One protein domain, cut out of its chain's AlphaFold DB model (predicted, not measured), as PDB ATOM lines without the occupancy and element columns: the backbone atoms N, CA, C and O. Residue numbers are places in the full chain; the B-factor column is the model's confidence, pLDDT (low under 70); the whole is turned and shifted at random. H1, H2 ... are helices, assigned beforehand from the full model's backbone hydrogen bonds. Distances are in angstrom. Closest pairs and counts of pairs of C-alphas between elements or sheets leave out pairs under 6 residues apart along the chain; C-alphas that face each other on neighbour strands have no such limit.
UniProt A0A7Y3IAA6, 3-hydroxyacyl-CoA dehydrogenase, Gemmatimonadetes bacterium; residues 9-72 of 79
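This is residues 9 to 72 of the 79 residues of the protein "3-hydroxyacyl-CoA dehydrogenase" of Gemmatimonadetes bacterium (UniProt A0A7Y3IAA6). The helices make a loose, open V: H1 is at the foot of one arm, H2 sits near the bend, and H3, the longest helix, runs out as the other arm. H4 packs on the first part of H3 near the bend, and residues 64 to 72 fold back from it past H2. The printed part has 64 residues with four named helices, in the order H1, H2, H3, H4, and no named strand; the class is all helix. It is only just loose, close to compact, with a radius of gyration of the C-alphas of 12.9 A and spans of 34 by 27 by 16 A.

H1, residues 9 to 19, touches H2, residues 25 to 32; the closest C-alphas, those of Asp 12 and Pro 25, are 6.1 A apart. Their lines are about perpendicular, at 78 degrees. H2 is close to but not clearly touching H3, residues 34 to 48, with the closest C-alphas, those of Val 29 and Arg 37, 7.1 A apart. Their lines are about perpendicular, at 77 degrees. H3 touches H4, residues 56 to 63, with its residues 34 to 38 alone; the closest C-alphas, those of Asp 35 and Val 62, are 5.7 A apart. These two run opposite ways at a steep tilt of 51 degrees. H1 is apart from H3 and H4, and H2 is apart from H4. In H1, H2, H3 and H4 every O i to N i+4 pair is within hydrogen-bond range.

H1 begins with C-alpha 9 at (-8.826, -59.087, -85.029) and measures 15.0 A from first to last C-alpha. H2 measures 10.4 A. H3 measures 20.3 A, from C-alpha 34 at (-0.348, -46.819, -77.118). H4 measures 10.6 A and ends with C-alpha 63 at (5.139, -50.739, -69.622).

The two C-alphas farthest apart, those of Leu 17 and Arg 46, are 34.5 A apart. The printed part, residues 9 to 72, has no cut. The links H1 to H2 and H2 to H3 are tight, and the link H3 to H4 is short. The mean pLDDT of the printed part is 96.8, and no printed residue is under 70.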
ATOM      1  N   LYS A   9      -8.457 -58.940 -83.623       96.38
ATOM      2  CA  LYS A   9      -8.826 -59.087 -85.029       96.38
ATOM      3  C   LYS A   9     -10.338 -59.180 -85.217       96.38
ATOM      4  O   LYS A   9     -10.864 -58.547 -86.132       96.38
ATOM      5  N   GLY A  10     -11.036 -59.940 -84.373       96.81
ATOM      6  CA  GLY A  10     -12.489 -60.065 -84.403       96.81
ATOM      7  C   GLY A  10     -13.178 -58.728 -84.159       96.81
ATOM      8  O   GLY A  10     -14.043 -58.338 -84.940       96.81
ATOM      9  N   ILE A  11     -12.735 -57.979 -83.146       96.94
ATOM     10  CA  ILE A  11     -13.282 -56.650 -82.831       96.94
ATOM     11  C   ILE A  11     -13.015 -55.651 -83.965       96.94
ATOM     12  O   ILE A  11     -13.933 -54.953 -84.396       96.94
ATOM     13  N   ASP A  12     -11.787 -55.599 -84.484       97.31
ATOM     14  CA  ASP A  12     -11.447 -54.704 -85.592       97.31
ATOM     15  C   ASP A  12     -12.250 -55.039 -86.854       97.31
ATOM     16  O   ASP A  12     -12.763 -54.139 -87.516       97.31
ATOM     17  N   THR A  13     -12.417 -56.327 -87.163       97.12
ATOM     18  CA  THR A  13     -13.217 -56.782 -88.312       97.12
ATOM     19  C   THR A  13     -14.689 -56.428 -88.134       97.12
ATOM     20  O   THR A  13     -15.308 -55.909 -89.062       97.12
ATOM     21  N   ALA A  14     -15.247 -56.647 -86.941       97.38
ATOM     22  CA  ALA A  14     -16.634 -56.318 -86.637       97.38
ATOM     23  C   ALA A  14     -16.919 -54.820 -86.810       97.38
ATOM     24  O   ALA A  14     -17.950 -54.461 -87.368       97.38
ATOM     25  N   LEU A  15     -16.007 -53.939 -86.392       97.38
ATOM     26  CA  LEU A  15     -16.204 -52.494 -86.531       97.38
ATOM     27  C   LEU A  15     -15.951 -51.992 -87.956       97.38
ATOM     28  O   LEU A  15     -16.654 -51.090 -88.411       97.38
ATOM     29  N   LYS A  16     -15.015 -52.598 -88.690       97.31
ATOM     30  CA  LYS A  16     -14.828 -52.302 -90.116       97.31
ATOM     31  C   LYS A  16     -16.060 -52.673 -90.933       97.31
ATOM     32  O   LYS A  16     -16.570 -51.842 -91.671       97.31
ATOM     33  N   LEU A  17     -16.547 -53.904 -90.789       97.00
ATOM     34  CA  LEU A  17     -17.654 -54.414 -91.602       97.00
ATOM     35  C   LEU A  17     -19.018 -53.943 -91.091       97.00
ATOM     36  O   LEU A  17     -19.896 -53.631 -91.888       97.00
ATOM     37  N   GLY A  18     -19.200 -53.884 -89.773       97.44
ATOM     38  CA  GLY A  18     -20.477 -53.541 -89.151       97.44
ATOM     39  C   GLY A  18     -20.768 -52.043 -89.122       97.44
ATOM     40  O   GLY A  18     -21.926 -51.659 -89.234       97.44
ATOM     41  N   LEU A  19     -19.740 -51.196 -88.988       97.12
ATOM     42  CA  LEU A  19     -19.895 -49.735 -88.909       97.12
ATOM     43  C   LEU A  19     -19.238 -48.985 -90.078       97.12
ATOM     44  O   LEU A  19     -19.195 -47.758 -90.068       97.12
ATOM     45  N   ASN A  20     -18.723 -49.705 -91.079       96.56
ATOM     46  CA  ASN A  20     -18.033 -49.141 -92.241       96.56
ATOM     47  C   ASN A  20     -16.832 -48.241 -91.873       96.56
ATOM     48  O   ASN A  20     -16.537 -47.254 -92.550       96.56
ATOM     49  N   HIS A  21     -16.135 -48.558 -90.777       96.94
ATOM     50  CA  HIS A  21     -14.898 -47.862 -90.431       96.94
ATOM     51  C   HIS A  21     -13.748 -48.309 -91.351       96.94
ATOM     52  O   HIS A  21     -13.571 -49.507 -91.570       96.94
ATOM     53  N   PRO A  22     -12.897 -47.385 -91.834       96.00
ATOM     54  CA  PRO A  22     -11.772 -47.735 -92.707       96.00
ATOM     55  C   PRO A  22     -10.660 -48.507 -91.977       96.00
ATOM     56  O   PRO A  22      -9.816 -49.140 -92.610       96.00
ATOM     57  N   MET A  23     -10.634 -48.448 -90.644       95.56
ATOM     58  CA  MET A  23      -9.628 -49.074 -89.792       95.56
ATOM     59  C   MET A  23     -10.265 -49.494 -88.469       95.56
ATOM     60  O   MET A  23     -11.151 -48.804 -87.961       95.56
ATOM     61  N   GLY A  24      -9.814 -50.618 -87.912       97.19
ATOM     62  CA  GLY A  24     -10.282 -51.064 -86.605       97.19
ATOM     63  C   GLY A  24      -9.700 -50.207 -85.474       97.19
ATOM     64  O   GLY A  24      -8.652 -49.580 -85.651       97.19
ATOM     65  N   PRO A  25     -10.348 -50.136 -84.300       96.56
ATOM     66  CA  PRO A  25      -9.849 -49.341 -83.183       96.56
ATOM     67  C   PRO A  25      -8.463 -49.772 -82.689       96.56
ATOM     68  O   PRO A  25      -7.704 -48.905 -82.251       96.56
ATOM     69  N   PHE A  26      -8.115 -51.063 -82.734       97.12
ATOM     70  CA  PHE A  26      -6.806 -51.526 -82.266       97.12
ATOM     71  C   PHE A  26      -5.707 -51.241 -83.288       97.12
ATOM     72  O   PHE A  26      -4.639 -50.763 -82.921       97.12
ATOM     73  N   GLU A  27      -5.978 -51.423 -84.577       96.56
ATOM     74  CA  GLU A  27      -5.079 -50.931 -85.626       96.56
ATOM     75  C   GLU A  27      -4.862 -49.416 -85.535       96.56
ATOM     76  O   GLU A  27      -3.735 -48.941 -85.677       96.56
ATOM     77  N   LEU A  28      -5.929 -48.656 -85.272       96.62
ATOM     78  CA  LEU A  28      -5.859 -47.205 -85.141       96.62
ATOM     79  C   LEU A  28      -5.034 -46.791 -83.919       96.62
ATOM     80  O   LEU A  28      -4.230 -45.863 -84.008       96.62
ATOM     81  N   VAL A  29      -5.204 -47.464 -82.775       96.69
ATOM     82  CA  VAL A  29      -4.409 -47.146 -81.581       96.69
ATOM     83  C   VAL A  29      -2.936 -47.491 -81.778       96.69
ATOM     84  O   VAL A  29      -2.084 -46.730 -81.332       96.69
ATOM     85  N   ASP A  30      -2.627 -48.575 -82.490       97.38
ATOM     86  CA  ASP A  30      -1.251 -48.954 -82.814       97.38
ATOM     87  C   ASP A  30      -0.615 -48.023 -83.855       97.38
ATOM     88  O   ASP A  30       0.606 -47.859 -83.865       97.38
ATOM     89  N   LEU A  31      -1.420 -47.397 -84.718       96.75
ATOM     90  CA  LEU A  31      -0.961 -46.355 -85.632       96.75
ATOM     91  C   LEU A  31      -0.619 -45.056 -84.888       96.75
ATOM     92  O   LEU A  31       0.408 -44.448 -85.170       96.75
ATOM     93  N   VAL A  32      -1.466 -44.637 -83.942       96.31
ATOM     94  CA  VAL A  32      -1.253 -43.415 -83.142       96.31
ATOM     95  C   VAL A  32      -0.135 -43.597 -82.113       96.31
ATOM     96  O   VAL A  32       0.683 -42.702 -81.918       96.31
ATOM     97  N   GLY A  33      -0.114 -44.744 -81.442       96.56
ATOM     98  CA  GLY A  33       0.772 -45.045 -80.327       96.56
ATOM     99  C   GLY A  33       0.010 -45.287 -79.023       96.56
ATOM    100  O   GLY A  33      -0.787 -44.454 -78.572       96.56
ATOM    101  N   LEU A  34       0.282 -46.429 -78.386       97.25
ATOM    102  CA  LEU A  34      -0.348 -46.819 -77.118       97.25
ATOM    103  C   LEU A  34       0.055 -45.900 -75.952       97.25
ATOM    104  O   LEU A  34      -0.764 -45.624 -75.077       97.25
ATOM    105  N   ASP A  35       1.281 -45.380 -75.955       97.25
ATOM    106  CA  ASP A  35       1.780 -44.398 -74.986       97.25
ATOM    107  C   ASP A  35       1.076 -43.045 -75.115       97.25
ATOM    108  O   ASP A  35       0.619 -42.487 -74.116       97.25
ATOM    109  N   THR A  36       0.911 -42.546 -76.342       97.56
ATOM    110  CA  THR A  36       0.159 -41.313 -76.603       97.56
ATOM    111  C   THR A  36      -1.291 -41.464 -76.152       97.56
ATOM    112  O   THR A  36      -1.815 -40.604 -75.440       97.56
ATOM    113  N   ARG A  37      -1.936 -42.588 -76.491       96.75
ATOM    114  CA  ARG A  37      -3.309 -42.879 -76.059       96.75
ATOM    115  C   ARG A  37      -3.435 -42.972 -74.538       96.75
ATOM    116  O   ARG A  37      -4.398 -42.441 -73.986       96.75
ATOM    117  N   LEU A  38      -2.481 -43.621 -73.869       97.50
ATOM    118  CA  LEU A  38      -2.452 -43.726 -72.412       97.50
ATOM    119  C   LEU A  38      -2.290 -42.354 -71.752       97.50
ATOM    120  O   LEU A  38      -3.034 -42.053 -70.823       97.50
ATOM    121  N   SER A  39      -1.393 -41.506 -72.260       97.69
ATOM    122  CA  SER A  39      -1.194 -40.145 -71.745       97.69
ATOM    123  C   SER A  39      -2.471 -39.302 -71.842       97.69
ATOM    124  O   SER A  39      -2.878 -38.670 -70.863       97.69
ATOM    125  N   ILE A  40      -3.174 -39.372 -72.980       97.38
ATOM    126  CA  ILE A  40      -4.466 -38.696 -73.171       97.38
ATOM    127  C   ILE A  40      -5.498 -39.206 -72.160       97.38
ATOM    128  O   ILE A  40      -6.157 -38.403 -71.507       97.38
ATOM    129  N   LEU A  41      -5.629 -40.525 -71.985       97.06
ATOM    130  CA  LEU A  41      -6.593 -41.088 -71.033       97.06
ATOM    131  C   LEU A  41      -6.255 -40.738 -69.580       97.06
ATOM    132  O   LEU A  41      -7.159 -40.426 -68.817       97.06
ATOM    133  N   GLN A  42      -4.978 -40.704 -69.202       97.56
ATOM    134  CA  GLN A  42      -4.562 -40.251 -67.872       97.56
ATOM    135  C   GLN A  42      -4.881 -38.772 -67.641       97.56
ATOM    136  O   GLN A  42      -5.306 -38.398 -66.550       97.56
ATOM    137  N   PHE A  43      -4.692 -37.923 -68.655       98.12
ATOM    138  CA  PHE A  43      -5.111 -36.527 -68.582       98.12
ATOM    139  C   PHE A  43      -6.631 -36.417 -68.410       98.12
ATOM    140  O   PHE A  43      -7.090 -35.797 -67.455       98.12
ATOM    141  N   LEU A  44      -7.406 -37.087 -69.266       98.00
ATOM    142  CA  LEU A  44      -8.866 -37.080 -69.187       98.00
ATOM    143  C   LEU A  44      -9.379 -37.656 -67.861       98.00
ATOM    144  O   LEU A  44     -10.337 -37.128 -67.315       98.00
ATOM    145  N   HIS A  45      -8.739 -38.687 -67.307       97.88
ATOM    146  CA  HIS A  45      -9.094 -39.251 -66.001       97.88
ATOM    147  C   HIS A  45      -8.880 -38.241 -64.874       97.88
ATOM    148  O   HIS A  45      -9.773 -38.056 -64.050       97.88
ATOM    149  N   ARG A  46      -7.753 -37.519 -64.879       97.69
ATOM    150  CA  ARG A  46      -7.492 -36.451 -63.901       97.69
ATOM    151  C   ARG A  46      -8.473 -35.283 -64.025       97.69
ATOM    152  O   ARG A  46      -8.839 -34.704 -63.010       97.69
ATOM    153  N   THR A  47      -8.874 -34.925 -65.242       97.88
ATOM    154  CA  THR A  47      -9.705 -33.735 -65.491       97.88
ATOM    155  C   THR A  47     -11.206 -34.013 -65.405       97.88
ATOM    156  O   THR A  47     -11.959 -33.166 -64.937       97.88
ATOM    157  N   LEU A  48     -11.652 -35.178 -65.872       97.50
ATOM    158  CA  LEU A  48     -13.066 -35.521 -66.066       97.50
ATOM    159  C   LEU A  48     -13.515 -36.728 -65.222       97.50
ATOM    160  O   LEU A  48     -14.683 -37.115 -65.280       97.50
ATOM    161  N   GLY A  49     -12.612 -37.324 -64.440       95.75
ATOM    162  CA  GLY A  49     -12.918 -38.370 -63.467       95.75
ATOM    163  C   GLY A  49     -12.987 -39.791 -64.035       95.75
ATOM    164  O   GLY A  49     -12.590 -40.071 -65.170       95.75
ATOM    165  N   GLU A  50     -13.491 -40.711 -63.205       95.50
ATOM    166  CA  GLU A  50     -13.387 -42.178 -63.348       95.50
ATOM    167  C   GLU A  50     -13.833 -42.756 -64.695       95.50
ATOM    168  O   GLU A  50     -13.323 -43.794 -65.117       95.50
ATOM    169  N   LYS A  51     -14.727 -42.077 -65.423       95.88
ATOM    170  CA  LYS A  51     -15.184 -42.513 -66.754       95.88
ATOM    171  C   LYS A  51     -14.031 -42.694 -67.753       95.88
ATOM    172  O   LYS A  51     -14.151 -43.493 -68.677       95.88
ATOM    173  N   TYR A  52     -12.932 -41.965 -67.573       96.56
ATOM    174  CA  TYR A  52     -11.769 -42.001 -68.462       96.56
ATOM    175  C   TYR A  52     -10.598 -42.808 -67.901       96.56
ATOM    176  O   TYR A  52      -9.498 -42.746 -68.453       96.56
ATOM    177  N   ARG A  53     -10.808 -43.567 -66.817       96.19
ATOM    178  CA  ARG A  53      -9.752 -44.375 -66.205       96.19
ATOM    179  C   ARG A  53      -9.134 -45.326 -67.243       96.19
ATOM    180  O   ARG A  53      -9.863 -46.107 -67.863       96.19
ATOM    181  N   PRO A  54      -7.801 -45.302 -67.435       96.06
ATOM    182  CA  PRO A  54      -7.137 -46.210 -68.358       96.06
ATOM    183  C   PRO A  54      -7.403 -47.687 -68.040       96.06
ATOM    184  O   PRO A  54      -7.462 -48.110 -66.884       96.06
ATOM    185  N   CYS A  55      -7.525 -48.499 -69.091       94.56
ATOM    186  CA  CYS A  55      -7.624 -49.947 -68.956       94.56
ATOM    187  C   CYS A  55      -6.276 -50.529 -68.472       94.56
ATOM    188  O   CYS A  55      -5.252 -50.246 -69.104       94.56
ATOM    189  N   PRO A  56      -6.245 -51.396 -67.436       96.12
ATOM    190  CA  PRO A  56      -5.004 -52.000 -66.942       96.12
ATOM    191  C   PRO A  56      -4.198 -52.744 -68.015       96.12
ATOM    192  O   PRO A  56      -2.968 -52.743 -67.985       96.12
ATOM    193  N   LEU A  57      -4.868 -53.371 -68.990       95.19
ATOM    194  CA  LEU A  57      -4.198 -54.021 -70.119       95.19
ATOM    195  C   LEU A  57      -3.368 -53.033 -70.956       95.19
ATOM    196  O   LEU A  57      -2.252 -53.358 -71.357       95.19
ATOM    197  N   MET A  58      -3.887 -51.824 -71.180       95.62
ATOM    198  CA  MET A  58      -3.194 -50.789 -71.948       95.62
ATOM    199  C   MET A  58      -1.937 -50.309 -71.213       95.62
ATOM    200  O   MET A  58      -0.879 -50.182 -71.823       95.62
ATOM    201  N   GLU A  59      -2.014 -50.134 -69.891       96.69
ATOM    202  CA  GLU A  59      -0.844 -49.797 -69.072       96.69
ATOM    203  C   GLU A  59       0.232 -50.884 -69.117       96.69
ATOM    204  O   GLU A  59       1.418 -50.574 -69.227       96.69
ATOM    205  N   LYS A  60      -0.166 -52.163 -69.063       97.19
ATOM    206  CA  LYS A  60       0.764 -53.295 -69.185       97.19
ATOM    207  C   LYS A  60       1.478 -53.298 -70.536       97.19
ATOM    208  O   LYS A  60       2.675 -53.565 -70.576       97.19
ATOM    209  N   TYR A  61       0.774 -52.994 -71.625       96.88
ATOM    210  CA  TYR A  61       1.378 -52.933 -72.959       96.88
ATOM    211  C   TYR A  61       2.409 -51.813 -73.066       96.88
ATOM    212  O   TYR A  61       3.534 -52.077 -73.483       96.88
ATOM    213  N   VAL A  62       2.073 -50.609 -72.598       97.38
ATOM    214  CA  VAL A  62       3.012 -49.479 -72.599       97.38
ATOM    215  C   VAL A  62       4.231 -49.769 -71.720       97.38
ATOM    216  O   VAL A  62       5.358 -49.568 -72.163       97.38
ATOM    217  N   LYS A  63       4.035 -50.326 -70.513       97.25
ATOM    218  CA  LYS A  63       5.139 -50.739 -69.622       97.25
ATOM    219  C   LYS A  63       6.048 -51.802 -70.248       97.25
ATOM    220  O   LYS A  63       7.240 -51.810 -69.972       97.25
ATOM    221  N   ALA A  64       5.499 -52.676 -71.089       97.12
ATOM    222  CA  ALA A  64       6.247 -53.693 -71.825       97.12
ATOM    223  C   ALA A  64       6.871 -53.175 -73.139       97.12
ATOM    224  O   ALA A  64       7.363 -53.979 -73.927       97.12
ATOM    225  N   GLY A  65       6.809 -51.868 -73.419       96.56
ATOM    226  CA  GLY A  65       7.348 -51.284 -74.649       96.56
ATOM    227  C   GLY A  65       6.548 -51.619 -75.911       96.56
ATOM    228  O   GLY A  65       7.033 -51.397 -77.014       96.56
ATOM    229  N   ARG A  66       5.318 -52.132 -75.782       97.38
ATOM    230  CA  ARG A  66       4.411 -52.359 -76.916       97.38
ATOM    231  C   ARG A  66       3.737 -51.036 -77.253       97.38
ATOM    232  O   ARG A  66       2.702 -50.709 -76.679       97.38
ATOM    233  N   LEU A  67       4.361 -50.248 -78.126       97.31
ATOM    234  CA  LEU A  67       3.930 -48.882 -78.436       97.31
ATOM    235  C   LEU A  67       3.182 -48.755 -79.766       97.31
ATOM    236  O   LEU A  67       2.812 -47.644 -80.130       97.31
ATOM    237  N   GLY A  68       2.954 -49.856 -80.481       96.94
ATOM    238  CA  GLY A  68       2.314 -49.842 -81.796       96.94
ATOM    239  C   GLY A  68       3.317 -49.979 -82.935       96.94
ATOM    240  O   GLY A  68       4.428 -50.489 -82.761       96.94
ATOM    241  N   ARG A  69       2.932 -49.493 -84.117       96.56
ATOM    242  CA  ARG A  69       3.709 -49.633 -85.359       96.56
ATOM    243  C   ARG A  69       5.107 -49.029 -85.262       96.56
ATOM    244  O   ARG A  69       6.043 -49.573 -85.831       96.56
ATOM    245  N   LYS A  70       5.269 -47.948 -84.491       95.69
ATOM    246  CA  LYS A  70       6.556 -47.247 -84.329       95.69
ATOM    247  C   LYS A  70       7.673 -48.083 -83.688       95.69
ATOM    248  O   LYS A  70       8.831 -47.705 -83.796       95.69
ATOM    249  N   VAL A  71       7.337 -49.189 -83.022       96.50
ATOM    250  CA  VAL A  71       8.304 -50.132 -82.423       96.50
ATOM    251  C   VAL A  71       8.117 -51.562 -82.943       96.50
ATOM    252  O   VAL A  71       8.599 -52.507 -82.329       96.50
ATOM    253  N   GLY A  72       7.367 -51.742 -84.037       96.19
ATOM    254  CA  GLY A  72       7.080 -53.061 -84.611       96.19
ATOM    255  C   GLY A  72       6.137 -53.936 -83.777       96.19
ATOM    256  O   GLY A  72       5.864 -55.065 -84.159       96.19
TER     257      GLY A  72